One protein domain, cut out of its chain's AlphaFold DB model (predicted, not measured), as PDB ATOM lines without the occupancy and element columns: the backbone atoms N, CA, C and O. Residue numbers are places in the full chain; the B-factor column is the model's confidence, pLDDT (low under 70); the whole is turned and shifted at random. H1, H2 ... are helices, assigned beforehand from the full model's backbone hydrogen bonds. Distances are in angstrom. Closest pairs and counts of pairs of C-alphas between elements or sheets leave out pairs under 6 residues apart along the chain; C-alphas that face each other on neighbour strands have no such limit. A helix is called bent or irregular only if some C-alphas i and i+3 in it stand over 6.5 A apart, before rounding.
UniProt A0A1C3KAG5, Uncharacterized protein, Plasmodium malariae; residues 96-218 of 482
ATOM      1  N   ASP A  96     116.161 133.200 147.519       61.88
ATOM      2  CA  ASP A  96     117.100 134.326 147.461       61.88
ATOM      3  C   ASP A  96     118.411 134.009 148.211       61.88
ATOM      4  O   ASP A  96     119.495 134.406 147.781       61.88
ATOM      5  N   SER A  97     118.358 133.191 149.272       66.00
ATOM      6  CA  SER A  97     119.568 132.690 149.950       66.00
ATOM      7  C   SER A  97     120.417 131.765 149.065       66.00
ATOM      8  O   SER A  97     121.645 131.766 149.168       66.00
ATOM      9  N   LEU A  98     119.789 131.039 148.131       69.94
ATOM     10  CA  LEU A  98     120.490 130.193 147.160       69.94
ATOM     11  C   LEU A  98     121.128 131.013 146.024       69.94
ATOM     12  O   LEU A  98     122.070 130.539 145.383       69.94
ATOM     13  N   ASP A  99     120.628 132.217 145.741       75.75
ATOM     14  CA  ASP A  99     121.266 133.171 144.823       75.75
ATOM     15  C   ASP A  99     122.493 133.829 145.473       75.75
ATOM     16  O   ASP A  99     123.531 133.985 144.831       75.75
ATOM     17  N   ILE A 100     122.408 134.162 146.764       78.00
ATOM     18  CA  ILE A 100     123.538 134.706 147.531       78.00
ATOM     19  C   ILE A 100     124.662 133.669 147.638       78.00
ATOM     20  O   ILE A 100     125.816 133.978 147.348       78.00
ATOM     21  N   HIS A 101     124.330 132.425 147.983       77.88
ATOM     22  CA  HIS A 101     125.317 131.351 148.094       77.88
ATOM     23  C   HIS A 101     126.018 131.041 146.758       77.88
ATOM     24  O   HIS A 101     127.212 130.753 146.732       77.88
ATOM     25  N   GLU A 102     125.316 131.169 145.628       80.88
ATOM     26  CA  GLU A 102     125.925 131.034 144.300       80.88
ATOM     27  C   GLU A 102     127.038 132.068 144.062       80.88
ATOM     28  O   GLU A 102     128.106 131.718 143.552       80.88
ATOM     29  N   LYS A 103     126.817 133.321 144.479       82.38
ATOM     30  CA  LYS A 103     127.834 134.382 144.403       82.38
ATOM     31  C   LYS A 103     129.017 134.087 145.322       82.38
ATOM     32  O   LYS A 103     130.157 134.173 144.877       82.38
ATOM     33  N   VAL A 104     128.748 133.653 146.555       82.00
ATOM     34  CA  VAL A 104     129.790 133.281 147.529       82.00
ATOM     35  C   VAL A 104     130.665 132.144 146.997       82.00
ATOM     36  O   VAL A 104     131.886 132.229 147.077       82.00
ATOM     37  N   MET A 105     130.082 131.110 146.381       80.44
ATOM     38  CA  MET A 105     130.863 130.036 145.756       80.44
ATOM     39  C   MET A 105     131.754 130.559 144.615       80.44
ATOM     40  O   MET A 105     132.912 130.159 144.500       80.44
ATOM     41  N   ALA A 106     131.257 131.475 143.780       81.81
ATOM     42  CA  ALA A 106     132.067 132.069 142.717       81.81
ATOM     43  C   ALA A 106     133.233 132.913 143.271       81.81
ATOM     44  O   ALA A 106     134.348 132.840 142.750       81.81
ATOM     45  N   GLU A 107     133.005 133.666 144.346       84.44
ATOM     46  CA  GLU A 107     134.039 134.439 145.045       84.44
ATOM     47  C   GLU A 107     135.077 133.531 145.720       84.44
ATOM     48  O   GLU A 107     136.280 133.761 145.585       84.44
ATOM     49  N   GLU A 108     134.647 132.446 146.372       81.81
ATOM     50  CA  GLU A 108     135.548 131.430 146.927       81.81
ATOM     51  C   GLU A 108     136.448 130.821 145.850       81.81
ATOM     52  O   GLU A 108     137.647 130.647 146.076       81.81
ATOM     53  N   LEU A 109     135.899 130.524 144.668       84.50
ATOM     54  CA  LEU A 109     136.691 130.022 143.550       84.50
ATOM     55  C   LEU A 109     137.755 131.035 143.123       84.50
ATOM     56  O   LEU A 109     138.915 130.656 142.956       84.50
ATOM     57  N   GLN A 110     137.382 132.305 142.953       84.25
ATOM     58  CA  GLN A 110     138.333 133.353 142.575       84.25
ATOM     59  C   GLN A 110     139.438 133.505 143.625       84.25
ATOM     60  O   GLN A 110     140.616 133.558 143.272       84.25
ATOM     61  N   ASN A 111     139.081 133.456 144.910       84.12
ATOM     62  CA  ASN A 111     140.029 133.496 146.025       84.12
ATOM     63  C   ASN A 111     140.949 132.265 146.086       84.12
ATOM     64  O   ASN A 111     142.097 132.366 146.516       84.12
ATOM     65  N   LEU A 112     140.478 131.085 145.671       80.44
ATOM     66  CA  LEU A 112     141.306 129.877 145.594       80.44
ATOM     67  C   LEU A 112     142.243 129.893 144.382       80.44
ATOM     68  O   LEU A 112     143.376 129.424 144.481       80.44
ATOM     69  N   LEU A 113     141.789 130.436 143.251       83.56
ATOM     70  CA  LEU A 113     142.575 130.530 142.020       83.56
ATOM     71  C   LEU A 113     143.617 131.656 142.055       83.56
ATOM     72  O   LEU A 113     144.636 131.544 141.370       83.56
ATOM     73  N   SER A 114     143.388 132.707 142.846       84.25
ATOM     74  CA  SER A 114     144.300 133.848 143.004       84.25
ATOM     75  C   SER A 114     145.525 133.552 143.879       84.25
ATOM     76  O   SER A 114     146.478 134.336 143.887       84.25
ATOM     77  N   LYS A 115     145.553 132.409 144.580       84.12
ATOM     78  CA  LYS A 115     146.714 131.967 145.367       84.12
ATOM     79  C   LYS A 115     147.906 131.677 144.448       84.12
ATOM     80  O   LYS A 115     147.832 130.824 143.562       84.12
ATOM     81  N   LYS A 116     149.015 132.387 144.685       74.62
ATOM     82  CA  LYS A 116     150.244 132.319 143.871       74.62
ATOM     83  C   LYS A 116     150.959 130.968 143.962       74.62
ATOM     84  O   LYS A 116     151.628 130.587 143.012       74.62
ATOM     85  N   ASP A 117     150.734 130.223 145.041       76.00
ATOM     86  CA  ASP A 117     151.425 128.955 145.322       76.00
ATOM     87  C   ASP A 117     150.792 127.736 144.629       76.00
ATOM     88  O   ASP A 117     151.259 126.608 144.784       76.00
ATOM     89  N   LEU A 118     149.700 127.924 143.877       79.56
ATOM     90  CA  LEU A 118     149.018 126.827 143.194       79.56
ATOM     91  C   LEU A 118     149.526 126.629 141.763       79.56
ATOM     92  O   LEU A 118     149.433 127.529 140.926       79.56
ATOM     93  N   ASN A 119     149.933 125.393 141.467       86.06
ATOM     94  CA  ASN A 119     150.213 124.927 140.112       86.06
ATOM     95  C   ASN A 119     148.956 124.988 139.221       86.06
ATOM     96  O   ASN A 119     147.831 124.772 139.689       86.06
ATOM     97  N   ASP A 120     149.142 125.211 137.920       82.31
ATOM     98  CA  ASP A 120     148.044 125.348 136.957       82.31
ATOM     99  C   ASP A 120     147.232 124.056 136.799       82.31
ATOM    100  O   ASP A 120     146.010 124.096 136.637       82.31
ATOM    101  N   GLU A 121     147.865 122.892 136.961       84.62
ATOM    102  CA  GLU A 121     147.162 121.608 137.011       84.62
ATOM    103  C   GLU A 121     146.217 121.522 138.225       84.62
ATOM    104  O   GLU A 121     145.075 121.068 138.110       84.62
ATOM    105  N   THR A 122     146.650 122.019 139.386       81.50
ATOM    106  CA  THR A 122     145.836 122.069 140.609       81.50
ATOM    107  C   THR A 122     144.688 123.066 140.462       81.50
ATOM    108  O   THR A 122     143.552 122.755 140.827       81.50
ATOM    109  N   LYS A 123     144.936 124.227 139.842       83.75
ATOM    110  CA  LYS A 123     143.889 125.205 139.499       83.75
ATOM    111  C   LYS A 123     142.843 124.610 138.556       83.75
ATOM    112  O   LYS A 123     141.649 124.821 138.756       83.75
ATOM    113  N   ASN A 124     143.263 123.824 137.565       85.25
ATOM    114  CA  ASN A 124     142.349 123.142 136.649       85.25
ATOM    115  C   ASN A 124     141.522 122.057 137.354       85.25
ATOM    116  O   ASN A 124     140.319 121.959 137.104       85.25
ATOM    117  N   LYS A 125     142.108 121.308 138.299       83.75
ATOM    118  CA  LYS A 125     141.362 120.368 139.159       83.75
ATOM    119  C   LYS A 125     140.307 121.088 140.007       83.75
ATOM    120  O   LYS A 125     139.171 120.625 140.076       83.75
ATOM    121  N   ILE A 126     140.636 122.247 140.582       81.19
ATOM    122  CA  ILE A 126     139.688 123.073 141.354       81.19
ATOM    123  C   ILE A 126     138.556 123.603 140.462       81.19
ATOM    124  O   ILE A 126     137.390 123.508 140.841       81.19
ATOM    125  N   LYS A 127     138.863 124.088 139.251       83.75
ATOM    126  CA  LYS A 127     137.842 124.512 138.273       83.75
ATOM    127  C   LYS A 127     136.913 123.362 137.880       83.75
ATOM    128  O   LYS A 127     135.700 123.547 137.846       83.75
ATOM    129  N   ALA A 128     137.459 122.175 137.617       82.44
ATOM    130  CA  ALA A 128     136.666 120.995 137.277       82.44
ATOM    131  C   ALA A 128     135.738 120.575 138.432       82.44
ATOM    132  O   ALA A 128     134.565 120.272 138.207       82.44
ATOM    133  N   LEU A 129     136.240 120.615 139.672       81.50
ATOM    134  CA  LEU A 129     135.442 120.375 140.875       81.50
ATOM    135  C   LEU A 129     134.324 121.407 141.033       81.50
ATOM    136  O   LEU A 129     133.183 121.025 141.290       81.50
ATOM    137  N   PHE A 130     134.627 122.689 140.827       84.06
ATOM    138  CA  PHE A 130     133.628 123.751 140.868       84.06
ATOM    139  C   PHE A 130     132.522 123.528 139.842       84.06
ATOM    140  O   PHE A 130     131.358 123.510 140.218       84.06
ATOM    141  N   ILE A 131     132.866 123.278 138.575       84.31
ATOM    142  CA  ILE A 131     131.877 123.019 137.517       84.31
ATOM    143  C   ILE A 131     130.979 121.837 137.902       84.31
ATOM    144  O   ILE A 131     129.759 121.905 137.761       84.31
ATOM    145  N   GLN A 132     131.562 120.761 138.435       80.38
ATOM    146  CA  GLN A 132     130.800 119.591 138.866       80.38
ATOM    147  C   GLN A 132     129.822 119.912 140.008       80.38
ATOM    148  O   GLN A 132     128.663 119.499 139.947       80.38
ATOM    149  N   VAL A 133     130.268 120.636 141.037       80.00
ATOM    150  CA  VAL A 133     129.423 121.032 142.177       80.00
ATOM    151  C   VAL A 133     128.348 122.032 141.745       80.00
ATOM    152  O   VAL A 133     127.182 121.854 142.091       80.00
ATOM    153  N   GLN A 134     128.712 123.017 140.924       80.19
ATOM    154  CA  GLN A 134     127.817 124.051 140.411       80.19
ATOM    155  C   GLN A 134     126.696 123.460 139.551       80.19
ATOM    156  O   GLN A 134     125.542 123.860 139.685       80.19
ATOM    157  N   ASN A 135     127.004 122.466 138.712       80.94
ATOM    158  CA  ASN A 135     125.998 121.783 137.899       80.94
ATOM    159  C   ASN A 135     124.957 121.064 138.767       80.94
ATOM    160  O   ASN A 135     123.757 121.228 138.545       80.94
ATOM    161  N   MET A 136     125.400 120.321 139.792       78.19
ATOM    162  CA  MET A 136     124.484 119.678 140.746       78.19
ATOM    163  C   MET A 136     123.654 120.722 141.503       78.19
ATOM    164  O   MET A 136     122.442 120.568 141.651       78.19
ATOM    165  N   TYR A 137     124.290 121.807 141.946       79.44
ATOM    166  CA  TYR A 137     123.637 122.888 142.676       79.44
ATOM    167  C   TYR A 137     122.537 123.572 141.849       79.44
ATOM    168  O   TYR A 137     121.415 123.731 142.331       79.44
ATOM    169  N   LEU A 138     122.824 123.937 140.595       80.12
ATOM    170  CA  LEU A 138     121.882 124.627 139.706       80.12
ATOM    171  C   LEU A 138     120.658 123.773 139.370       80.12
ATOM    172  O   LEU A 138     119.537 124.286 139.350       80.12
ATOM    173  N   GLU A 139     120.852 122.477 139.133       77.94
ATOM    174  CA  GLU A 139     119.740 121.570 138.851       77.94
ATOM    175  C   GLU A 139     118.812 121.433 140.061       77.94
ATOM    176  O   GLU A 139     117.595 121.601 139.933       77.94
ATOM    177  N   ILE A 140     119.382 121.224 141.250       76.94
ATOM    178  CA  ILE A 140     118.587 121.122 142.473       76.94
ATOM    179  C   ILE A 140     117.903 122.462 142.782       76.94
ATOM    180  O   ILE A 140     116.722 122.484 143.123       76.94
ATOM    181  N   LYS A 141     118.589 123.596 142.605       79.00
ATOM    182  CA  LYS A 141     118.021 124.942 142.785       79.00
ATOM    183  C   LYS A 141     116.829 125.195 141.860       79.00
ATOM    184  O   LYS A 141     115.800 125.705 142.311       79.00
ATOM    185  N   LYS A 142     116.932 124.815 140.582       79.12
ATOM    186  CA  LYS A 142     115.824 124.917 139.617       79.12
ATOM    187  C   LYS A 142     114.634 124.070 140.058       79.12
ATOM    188  O   LYS A 142     113.494 124.532 140.002       79.12
ATOM    189  N   ASP A 143     114.891 122.862 140.538       70.44
ATOM    190  CA  ASP A 143     113.835 121.979 141.014       70.44
ATOM    191  C   ASP A 143     113.177 122.463 142.304       70.44
ATOM    192  O   ASP A 143     111.953 122.409 142.391       70.44
ATOM    193  N   ILE A 144     113.955 122.967 143.267       73.94
ATOM    194  CA  ILE A 144     113.439 123.617 144.480       73.94
ATOM    195  C   ILE A 144     112.513 124.759 144.067       73.94
ATOM    196  O   ILE A 144     111.381 124.833 144.530       73.94
ATOM    197  N   LYS A 145     112.949 125.614 143.134       74.88
ATOM    198  CA  LYS A 145     112.154 126.762 142.678       74.88
ATOM    199  C   LYS A 145     110.822 126.350 142.039       74.88
ATOM    200  O   LYS A 145     109.857 127.109 142.169       74.88
ATOM    201  N   ASN A 146     110.785 125.206 141.356       72.94
ATOM    202  CA  ASN A 146     109.625 124.731 140.598       72.94
ATOM    203  C   ASN A 146     108.662 123.861 141.416       72.94
ATOM    204  O   ASN A 146     107.467 123.872 141.140       72.94
ATOM    205  N   ASN A 147     109.169 123.107 142.389       69.00
ATOM    206  CA  ASN A 147     108.405 122.085 143.107       69.00
ATOM    207  C   ASN A 147     108.242 122.389 144.607       69.00
ATOM    208  O   ASN A 147     107.539 121.646 145.294       69.00
ATOM    209  N   SER A 148     108.873 123.446 145.143       67.38
ATOM    210  CA  SER A 148     108.653 123.864 146.532       67.38
ATOM    211  C   SER A 148     107.165 124.151 146.768       67.38
ATOM    212  O   SER A 148     106.584 124.888 145.964       67.38
ATOM    213  N   PRO A 149     106.564 123.648 147.864       67.81
ATOM    214  CA  PRO A 149     105.185 123.965 148.219       67.81
ATOM    215  C   PRO A 149     104.952 125.478 148.242       67.81
ATOM    216  O   PRO A 149     105.774 126.226 148.784       67.81
ATOM    217  N   SER A 150     103.848 125.930 147.645       70.00
ATOM    218  CA  SER A 150     103.476 127.346 147.681       70.00
ATOM    219  C   SER A 150     103.112 127.764 149.109       70.00
ATOM    220  O   SER A 150     102.717 126.934 149.930       70.00
ATOM    221  N   THR A 151     103.173 129.063 149.403       65.75
ATOM    222  CA  THR A 151     102.617 129.639 150.639       65.75
ATOM    223  C   THR A 151     101.177 129.202 150.866       65.75
ATOM    224  O   THR A 151     100.801 128.869 151.983       65.75
ATOM    225  N   GLU A 152     100.392 129.122 149.798       69.00
ATOM    226  CA  GLU A 152      99.005 128.674 149.853       69.00
ATOM    227  C   GLU A 152      98.873 127.180 150.188       69.00
ATOM    228  O   GLU A 152      97.971 126.796 150.923       69.00
ATOM    229  N   ASP A 153      99.805 126.333 149.741       68.56
ATOM    230  CA  ASP A 153      99.817 124.911 150.109       68.56
ATOM    231  C   ASP A 153     100.226 124.705 151.570       68.56
ATOM    232  O   ASP A 153      99.709 123.817 152.243       68.56
ATOM    233  N   ILE A 154     101.111 125.560 152.084       72.50
ATOM    234  CA  ILE A 154     101.506 125.544 153.493       72.50
ATOM    235  C   ILE A 154     100.366 126.062 154.374       72.50
ATOM    236  O   ILE A 154     100.107 125.481 155.423       72.50
ATOM    237  N   LEU A 155      99.622 127.083 153.942       70.69
ATOM    238  CA  LEU A 155      98.444 127.566 154.669       70.69
ATOM    239  C   LEU A 155      97.343 126.494 154.765       70.69
ATOM    240  O   LEU A 155      96.754 126.338 155.835       70.69
ATOM    241  N   LYS A 156      97.149 125.665 153.726       73.19
ATOM    242  CA  LYS A 156      96.221 124.510 153.760       73.19
ATOM    243  C   LYS A 156      96.556 123.471 154.839       73.19
ATOM    244  O   LYS A 156      95.674 122.725 155.262       73.19
ATOM    245  N   LEU A 157      97.802 123.418 155.323       70.06
ATOM    246  CA  LEU A 157      98.167 122.565 156.462       70.06
ATOM    247  C   LEU A 157      97.508 123.031 157.764       70.06
ATOM    248  O   LEU A 157      97.160 122.200 158.603       70.06
ATOM    249  N   TYR A 158      97.335 124.343 157.918       65.94
ATOM    250  CA  TYR A 158      96.829 124.979 159.135       65.94
ATOM    251  C   TYR A 158      95.337 125.317 159.053       65.94
ATOM    252  O   TYR A 158      94.700 125.545 160.082       65.94
ATOM    253  N   CYS A 159      94.744 125.300 157.856       65.44
ATOM    254  CA  CYS A 159      93.303 125.430 157.691       65.44
ATOM    255  C   CYS A 159      92.582 124.175 158.222       65.44
ATOM    256  O   CYS A 159      92.617 123.092 157.631       65.44
ATOM    257  N   THR A 160      91.884 124.334 159.348       55.38
ATOM    258  CA  THR A 160      91.072 123.289 160.000       55.38
ATOM    259  C   THR A 160      89.798 122.936 159.233       55.38
ATOM    260  O   THR A 160      89.186 121.912 159.512       55.38
ATOM    261  N   ASN A 161      89.402 123.774 158.270       55.88
ATOM    262  CA  ASN A 161      88.138 123.656 157.536       55.88
ATOM    263  C   ASN A 161      88.290 122.959 156.177       55.88
ATOM    264  O   ASN A 161      87.296 122.734 155.490       55.88
ATOM    265  N   ASP A 162      89.520 122.638 155.778       54.03
ATOM    266  CA  ASP A 162      89.794 122.009 154.494       54.03
ATOM    267  C   ASP A 162      89.521 120.504 154.583       54.03
ATOM    268  O   ASP A 162      90.144 119.787 155.369       54.03
ATOM    269  N   THR A 163      88.623 120.010 153.729       55.12
ATOM    270  CA  THR A 163      88.276 118.586 153.532       55.12
ATOM    271  C   THR A 163      89.416 117.770 152.903       55.12
ATOM    272  O   THR A 163      89.212 116.664 152.394       55.12
ATOM    273  N   THR A 164      90.638 118.304 152.914       57.66
ATOM    274  CA  THR A 164      91.829 117.651 152.390       57.66
ATOM    275  C   THR A 164      92.216 116.501 153.312       57.66
ATOM    276  O   THR A 164      92.464 116.669 154.505       57.66
ATOM    277  N   THR A 165      92.226 115.288 152.753       61.97
ATOM    278  CA  THR A 165      92.582 114.066 153.488       61.97
ATOM    279  C   THR A 165      93.937 114.214 154.187       61.97
ATOM    280  O   THR A 165      94.862 114.798 153.613       61.97
ATOM    281  N   ASP A 166      94.103 113.612 155.369       63.38
ATOM    282  CA  ASP A 166      95.372 113.627 156.122       63.38
ATOM    283  C   ASP A 166      96.584 113.201 155.276       63.38
ATOM    284  O   ASP A 166      97.700 113.668 155.489       63.38
ATOM    285  N   LYS A 167      96.362 112.360 154.256       68.12
ATOM    286  CA  LYS A 167      97.381 111.952 153.277       68.12
ATOM    287  C   LYS A 167      97.940 113.139 152.488       68.12
ATOM    288  O   LYS A 167      99.150 113.294 152.421       68.12
ATOM    289  N   SER A 168      97.079 114.016 151.972       68.69
ATOM    290  CA  SER A 168      97.509 115.196 151.209       68.69
ATOM    291  C   SER A 168      98.257 116.227 152.063       68.69
ATOM    292  O   SER A 168      99.239 116.803 151.602       68.69
ATOM    293  N   LYS A 169      97.868 116.397 153.335       71.31
ATOM    294  CA  LYS A 169      98.614 117.229 154.294       71.31
ATOM    295  C   LYS A 169      99.983 116.620 154.613       71.31
ATOM    296  O   LYS A 169     100.978 117.336 154.676       71.31
ATOM    297  N   ASN A 170     100.047 115.297 154.766       73.00
ATOM    298  CA  ASN A 170     101.298 114.570 154.977       73.00
ATOM    299  C   ASN A 170     102.246 114.703 153.772       73.00
ATOM    300  O   ASN A 170     103.438 114.938 153.951       73.00
ATOM    301  N   ASP A 171     101.725 114.633 152.550       71.69
ATOM    302  CA  ASP A 171     102.535 114.795 151.340       71.69
ATOM    303  C   ASP A 171     103.111 116.218 151.224       71.69
ATOM    304  O   ASP A 171     104.306 116.371 150.970       71.69
ATOM    305  N   ILE A 172     102.321 117.258 151.532       72.38
ATOM    306  CA  ILE A 172     102.808 118.651 151.588       72.38
ATOM    307  C   ILE A 172     103.905 118.807 152.657       72.38
ATOM    308  O   ILE A 172     104.942 119.416 152.383       72.38
ATOM    309  N   TRP A 173     103.726 118.225 153.850       74.62
ATOM    310  CA  TRP A 173     104.737 118.247 154.916       74.62
ATOM    311  C   TRP A 173     106.035 117.547 154.513       74.62
ATOM    312  O   TRP A 173     107.115 118.104 154.715       74.62
ATOM    313  N   LYS A 174     105.949 116.356 153.909       74.44
ATOM    314  CA  LYS A 174     107.123 115.624 153.412       74.44
ATOM    315  C   LYS A 174     107.897 116.450 152.394       74.44
ATOM    316  O   LYS A 174     109.112 116.587 152.527       74.44
ATOM    317  N   SER A 175     107.204 117.031 151.413       70.81
ATOM    318  CA  SER A 175     107.838 117.884 150.405       70.81
ATOM    319  C   SER A 175     108.456 119.135 151.032       70.81
ATOM    320  O   SER A 175     109.586 119.490 150.695       70.81
ATOM    321  N   PHE A 176     107.768 119.778 151.979       74.06
ATOM    322  CA  PHE A 176     108.278 120.962 152.669       74.06
ATOM    323  C   PHE A 176     109.547 120.664 153.478       74.06
ATOM    324  O   PHE A 176     110.573 121.316 153.277       74.06
ATOM    325  N   CYS A 177     109.509 119.651 154.349       73.44
ATOM    326  CA  CYS A 177     110.654 119.250 155.166       73.44
ATOM    327  C   CYS A 177     111.847 118.835 154.303       73.44
ATOM    328  O   CYS A 177     112.977 119.228 154.591       73.44
ATOM    329  N   PHE A 178     111.598 118.087 153.225       77.31
ATOM    330  CA  PHE A 178     112.647 117.666 152.306       77.31
ATOM    331  C   PHE A 178     113.334 118.864 151.638       77.31
ATOM    332  O   PHE A 178     114.559 118.957 151.664       77.31
ATOM    333  N   TYR A 179     112.566 119.810 151.090       73.25
ATOM    334  CA  TYR A 179     113.146 120.973 150.417       73.25
ATOM    335  C   TYR A 179     113.816 121.953 151.363       73.25
ATOM    336  O   TYR A 179     114.827 122.549 150.991       73.25
ATOM    337  N   LYS A 180     113.305 122.091 152.587       77.31
ATOM    338  CA  LYS A 180     113.964 122.898 153.608       77.31
ATOM    339  C   LYS A 180     115.321 122.301 153.978       77.31
ATOM    340  O   LYS A 180     116.327 122.997 153.887       77.31
ATOM    341  N   LEU A 181     115.365 121.000 154.277       76.12
ATOM    342  CA  LEU A 181     116.611 120.296 154.584       76.12
ATOM    343  C   LEU A 181     117.598 120.363 153.410       76.12
ATOM    344  O   LEU A 181     118.781 120.621 153.611       76.12
ATOM    345  N   LEU A 182     117.120 120.152 152.182       75.88
ATOM    346  CA  LEU A 182     117.956 120.190 150.985       75.88
ATOM    347  C   LEU A 182     118.508 121.594 150.730       75.88
ATOM    348  O   LEU A 182     119.695 121.730 150.463       75.88
ATOM    349  N   SER A 183     117.680 122.632 150.865       74.06
ATOM    350  CA  SER A 183     118.111 124.029 150.748       74.06
ATOM    351  C   SER A 183     119.186 124.366 151.779       74.06
ATOM    352  O   SER A 183     120.209 124.932 151.411       74.06
ATOM    353  N   ASP A 184     118.985 123.968 153.037       73.50
ATOM    354  CA  ASP A 184     119.932 124.241 154.123       73.50
ATOM    355  C   ASP A 184     121.259 123.487 153.911       73.50
ATOM    356  O   ASP A 184     122.342 124.020 154.157       73.50
ATOM    357  N   LYS A 185     121.203 122.249 153.396       75.25
ATOM    358  CA  LYS A 185     122.408 121.487 153.032       75.25
ATOM    359  C   LYS A 185     123.125 122.048 151.812       75.25
ATOM    360  O   LYS A 185     124.345 121.969 151.769       75.25
ATOM    361  N   LEU A 186     122.403 122.607 150.844       73.19
ATOM    362  CA  LEU A 186     123.000 123.251 149.675       73.19
ATOM    363  C   LEU A 186     123.678 124.575 150.026       73.19
ATOM    364  O   LEU A 186     124.730 124.867 149.469       73.19
ATOM    365  N   SER A 187     123.102 125.344 150.952       71.44
ATOM    366  CA  SER A 187     123.674 126.609 151.431       71.44
ATOM    367  C   SER A 187     124.940 126.451 152.283       71.44
ATOM    368  O   SER A 187     125.602 127.437 152.577       71.44
ATOM    369  N   ASP A 188     125.265 125.225 152.699       73.81
ATOM    370  CA  ASP A 188     126.479 124.898 153.462       73.81
ATOM    371  C   ASP A 188     127.625 124.395 152.553       73.81
ATOM    372  O   ASP A 188     128.722 124.062 153.010       73.81
ATOM    373  N   ILE A 189     127.399 124.313 151.234       76.56
ATOM    374  CA  ILE A 189     128.391 123.788 150.288       76.56
ATOM    375  C   ILE A 189     129.423 124.861 149.952       76.56
ATOM    376  O   ILE A 189     129.245 125.666 149.046       76.56
ATOM    377  N   ARG A 190     130.582 124.790 150.601       73.31
ATOM    378  CA  ARG A 190     131.741 125.627 150.264       73.31
ATOM    379  C   ARG A 190     132.778 124.862 149.456       73.31
ATOM    380  O   ARG A 190     133.184 123.771 149.864       73.31
ATOM    381  N   ILE A 191     133.262 125.447 148.356       70.94
ATOM    382  CA  ILE A 191     134.300 124.848 147.490       70.94
ATOM    383  C   ILE A 191     135.583 124.663 148.290       70.94
ATOM    384  O   ILE A 191     136.243 123.633 148.194       70.94
ATOM    385  N   SER A 192     135.899 125.644 149.133       64.44
ATOM    386  CA  SER A 192     137.049 125.605 150.038       64.44
ATOM    387  C   SER A 192     137.039 124.401 150.988       64.44
ATOM    388  O   SER A 192     138.096 123.951 151.424       64.44
ATOM    389  N   THR A 193     135.859 123.844 151.277       68.94
ATOM    390  CA  THR A 193     135.678 122.727 152.213       68.94
ATOM    391  C   THR A 193     135.235 121.427 151.536       68.94
ATOM    392  O   THR A 193     134.972 120.440 152.231       68.94
ATOM    393  N   ILE A 194     135.140 121.393 150.198       71.69
ATOM    394  CA  ILE A 194     134.692 120.214 149.449       71.69
ATOM    395  C   ILE A 194     135.821 119.169 149.409       71.69
ATOM    396  O   ILE A 194     136.637 119.089 148.496       71.69
ATOM    397  N   SER A 195     135.900 118.346 150.454       67.06
ATOM    398  CA  SER A 195     136.792 117.187 150.458       67.06
ATOM    399  C   SER A 195     136.290 116.111 149.490       67.06
ATOM    400  O   SER A 195     135.110 116.077 149.129       67.06
ATOM    401  N   SER A 196     137.163 115.176 149.108       67.62
ATOM    402  CA  SER A 196     136.786 114.005 148.297       67.62
ATOM    403  C   SER A 196     135.605 113.234 148.906       67.62
ATOM    404  O   SER A 196     134.697 112.822 148.185       67.62
ATOM    405  N   TYR A 197     135.571 113.115 150.237       66.06
ATOM    406  CA  TYR A 197     134.475 112.504 150.986       66.06
ATOM    407  C   TYR A 197     133.170 113.306 150.884       66.06
ATOM    408  O   TYR A 197     132.131 112.746 150.532       66.06
ATOM    409  N   ARG A 198     133.209 114.625 151.126       69.69
ATOM    410  CA  ARG A 198     132.021 115.496 151.038       69.69
ATOM    411  C   ARG A 198     131.470 115.575 149.617       69.69
ATOM    412  O   ARG A 198     130.256 115.568 149.428       69.69
ATOM    413  N   LEU A 199     132.347 115.575 148.615       74.31
ATOM    414  CA  LEU A 199     131.961 115.507 147.210       74.31
ATOM    415  C   LEU A 199     131.277 114.177 146.879       74.31
ATOM    416  O   LEU A 199     130.273 114.166 146.171       74.31
ATOM    417  N   ASN A 200     131.807 113.057 147.376       73.25
ATOM    418  CA  ASN A 200     131.191 111.752 147.156       73.25
ATOM    419  C   ASN A 200     129.819 111.663 147.839       73.25
ATOM    420  O   ASN A 200     128.860 111.184 147.246       73.25
ATOM    421  N   TYR A 201     129.699 112.211 149.048       73.12
ATOM    422  CA  TYR A 201     128.426 112.321 149.753       73.12
ATOM    423  C   TYR A 201     127.400 113.157 148.972       73.12
ATOM    424  O   TYR A 201     126.275 112.704 148.755       73.12
ATOM    425  N   LEU A 202     127.802 114.326 148.461       75.12
ATOM    426  CA  LEU A 202     126.953 115.169 147.616       75.12
ATOM    427  C   LEU A 202     126.509 114.437 146.342       75.12
ATOM    428  O   LEU A 202     125.332 114.477 145.990       75.12
ATOM    429  N   LYS A 203     127.422 113.710 145.686       78.56
ATOM    430  CA  LYS A 203     127.110 112.873 144.516       78.56
ATOM    431  C   LYS A 203     126.106 111.777 144.849       78.56
ATOM    432  O   LYS A 203     125.203 111.526 144.056       78.56
ATOM    433  N   THR A 204     126.242 111.134 146.004       75.62
ATOM    434  CA  THR A 204     125.320 110.088 146.460       75.62
ATOM    435  C   THR A 204     123.934 110.654 146.743       75.62
ATOM    436  O   THR A 204     122.952 110.098 146.247       75.62
ATOM    437  N   ILE A 205     123.844 111.788 147.448       73.19
ATOM    438  CA  ILE A 205     122.570 112.488 147.670       73.19
ATOM    439  C   ILE A 205     121.944 112.876 146.338       73.19
ATOM    440  O   ILE A 205     120.771 112.598 146.116       73.19
ATOM    441  N   TYR A 206     122.716 113.482 145.438       78.31
ATOM    442  CA  TYR A 206     122.225 113.907 144.134       78.31
ATOM    443  C   TYR A 206     121.756 112.707 143.292       78.31
ATOM    444  O   TYR A 206     120.657 112.732 142.749       78.31
ATOM    445  N   LYS A 207     122.495 111.591 143.275       78.94
ATOM    446  CA  LYS A 207     122.091 110.348 142.589       78.94
ATOM    447  C   LYS A 207     120.807 109.759 143.178       78.94
ATOM    448  O   LYS A 207     119.963 109.271 142.425       78.94
ATOM    449  N   TRP A 208     120.651 109.783 144.501       80.69
ATOM    450  CA  TRP A 208     119.419 109.354 145.164       80.69
ATOM    451  C   TRP A 208     118.259 110.297 144.833       80.69
ATOM    452  O   TRP A 208     117.187 109.837 144.446       80.69
ATOM    453  N   TYR A 209     118.489 111.605 144.895       76.06
ATOM    454  CA  TYR A 209     117.508 112.628 144.560       76.06
ATOM    455  C   TYR A 209     117.011 112.476 143.118       76.06
ATOM    456  O   TYR A 209     115.809 112.346 142.904       76.06
ATOM    457  N   SER A 210     117.909 112.371 142.135       73.38
ATOM    458  CA  SER A 210     117.536 112.217 140.724       73.38
ATOM    459  C   SER A 210     116.746 110.931 140.455       73.38
ATOM    460  O   SER A 210     115.859 110.926 139.600       73.38
ATOM    461  N   LYS A 211     117.012 109.847 141.199       76.94
ATOM    462  CA  LYS A 211     116.245 108.592 141.107       76.94
ATOM    463  C   LYS A 211     114.845 108.713 141.711       76.94
ATOM    464  O   LYS A 211     113.884 108.237 141.114       76.94
ATOM    465  N   ASN A 212     114.732 109.366 142.864       69.06
ATOM    466  CA  ASN A 212     113.489 109.437 143.636       69.06
ATOM    467  C   ASN A 212     112.647 110.682 143.325       69.06
ATOM    468  O   ASN A 212     111.520 110.784 143.793       69.06
ATOM    469  N   LYS A 213     113.137 111.600 142.483       69.31
ATOM    470  CA  LYS A 213     112.432 112.827 142.074       69.31
ATOM    471  C   LYS A 213     110.997 112.560 141.603       69.31
ATOM    472  O   LYS A 213     110.086 113.310 141.921       69.31
ATOM    473  N   LYS A 214     110.758 111.468 140.874       66.06
ATOM    474  CA  LYS A 214     109.407 111.126 140.391       66.06
ATOM    475  C   LYS A 214     108.470 110.661 141.505       66.06
ATOM    476  O   LYS A 214     107.286 110.982 141.463       66.06
ATOM    477  N   GLU A 215     108.997 109.933 142.485       63.78
ATOM    478  CA  GLU A 215     108.229 109.408 143.620       63.78
ATOM    479  C   GLU A 215     107.986 110.477 144.687       63.78
ATOM    480  O   GLU A 215     106.902 110.536 145.259       63.78
ATOM    481  N   LEU A 216     108.954 111.372 144.901       62.66
ATOM    482  CA  LEU A 216     108.848 112.478 145.852       62.66
ATOM    483  C   LEU A 216     107.826 113.539 145.426       62.66
ATOM    484  O   LEU A 216     107.261 114.209 146.288       62.66
ATOM    485  N   PHE A 217     107.599 113.712 144.118       62.03
ATOM    486  CA  PHE A 217     106.844 114.861 143.598       62.03
ATOM    487  C   PHE A 217     105.636 114.499 142.739       62.03
ATOM    488  O   PHE A 217     105.043 115.412 142.167       62.03
ATOM    489  N   GLY A 218     105.281 113.208 142.635       55.09
ATOM    490  CA  GLY A 218     104.043 112.732 142.008       55.09
ATOM    491  C   GLY A 218     103.625 113.563 140.793       55.09
ATOM    492  O   GLY A 218     102.636 114.278 140.867       55.09
TER     493      GLY A 218
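What this domain is: This is residues 96 to 218 of the 482 residues of an uncharacterized protein of Plasmodium malariae (UniProt A0A1C3KAG5). The model is a long, loosely packed rod of staggered helices running roughly along one axis: the hairpin of H1 and H2 makes one end, and H4 with the short H3 packed near its beginning makes the other. H5 lies alongside part of H2, on another side of it from H1, and the turn between H1 and H2 sticks out at residues 116 to 121. The printed part has 123 residues with five named helices in the order H1, H2, H3, H4, H5, and no named strand; the class is all helix. The whole is loose, with a radius of gyration of the C-alphas of 18.3 A and spans of 65 by 26 by 18 A.

Where its parts are: H2, the longest helix, has residues 120 to 147 and measures 40.2 A, from C-alpha 120 at (148.044, 125.348, 136.957) to C-alpha 147 at (108.405, 122.085, 143.107). Before it comes H1, residues 96 to 113, 26.3 A long, beginning at C-alpha 96 at (117.100, 134.326, 147.461). After it come H3, residues 151 to 158, 11.3 A, and H4, residues 166 to 186, 30.0 A. H5, residues 196 to 217, is 30.3 A long and ends at C-alpha 217 at (106.844, 114.861, 143.598). H5 is irregular, with C-alphas 211 and 214 7.3 A apart, and has a kink of 51 degrees near residue 211.

How they stand to each other: H2 is the hub, touching H1, H4 and H5. H1 and H2 form a helical hairpin at a shallow tilt of 4 degrees, opposite ways; their closest C-alphas, of Leu 113 and Lys 123, are 6.0 A apart. H2, H4 and H5 form an up and down bundle, each helix running against the one before it. H2 and H4 only just touch, with 3 pairs of C-alphas within 8 A, through residues 137 to 144 of H2 and 179 to 186 of H4 alone; the closest C-alphas, of Ile 144 and Tyr 179, are 6.5 A apart. H2 and H5 also only just touch, with 3 such pairs; the closest C-alphas are those of Met 136 and Tyr 206, at 7.1 A. H4 and H5 are close but not clearly touching, with the C-alphas of Ser 175 and Leu 216 closest at 7.1 A. H3 touches residues 169 to 172 of H4 at a steep tilt of 53 degrees, the closest C-alphas being those of Leu 157 and Lys 169, 5.8 A apart. H1 and H5 are apart, as are H2 and H3. In H1, H2 and H4 every O i to N i+4 pair is within hydrogen-bond range; in H3 it is 2 of 4 and in H5 16 of 18.

The domain as a whole: The two C-alphas farthest apart, those of Asp 117 and Asn 161, are 64.7 A apart. The printed part has no cut; the link from H2 to H3 is tight, the other links are short, and none is long. The mean pLDDT of the printed part is 74.1, and 33 residues are under 70, among them 158 to 168 and 212 to 218.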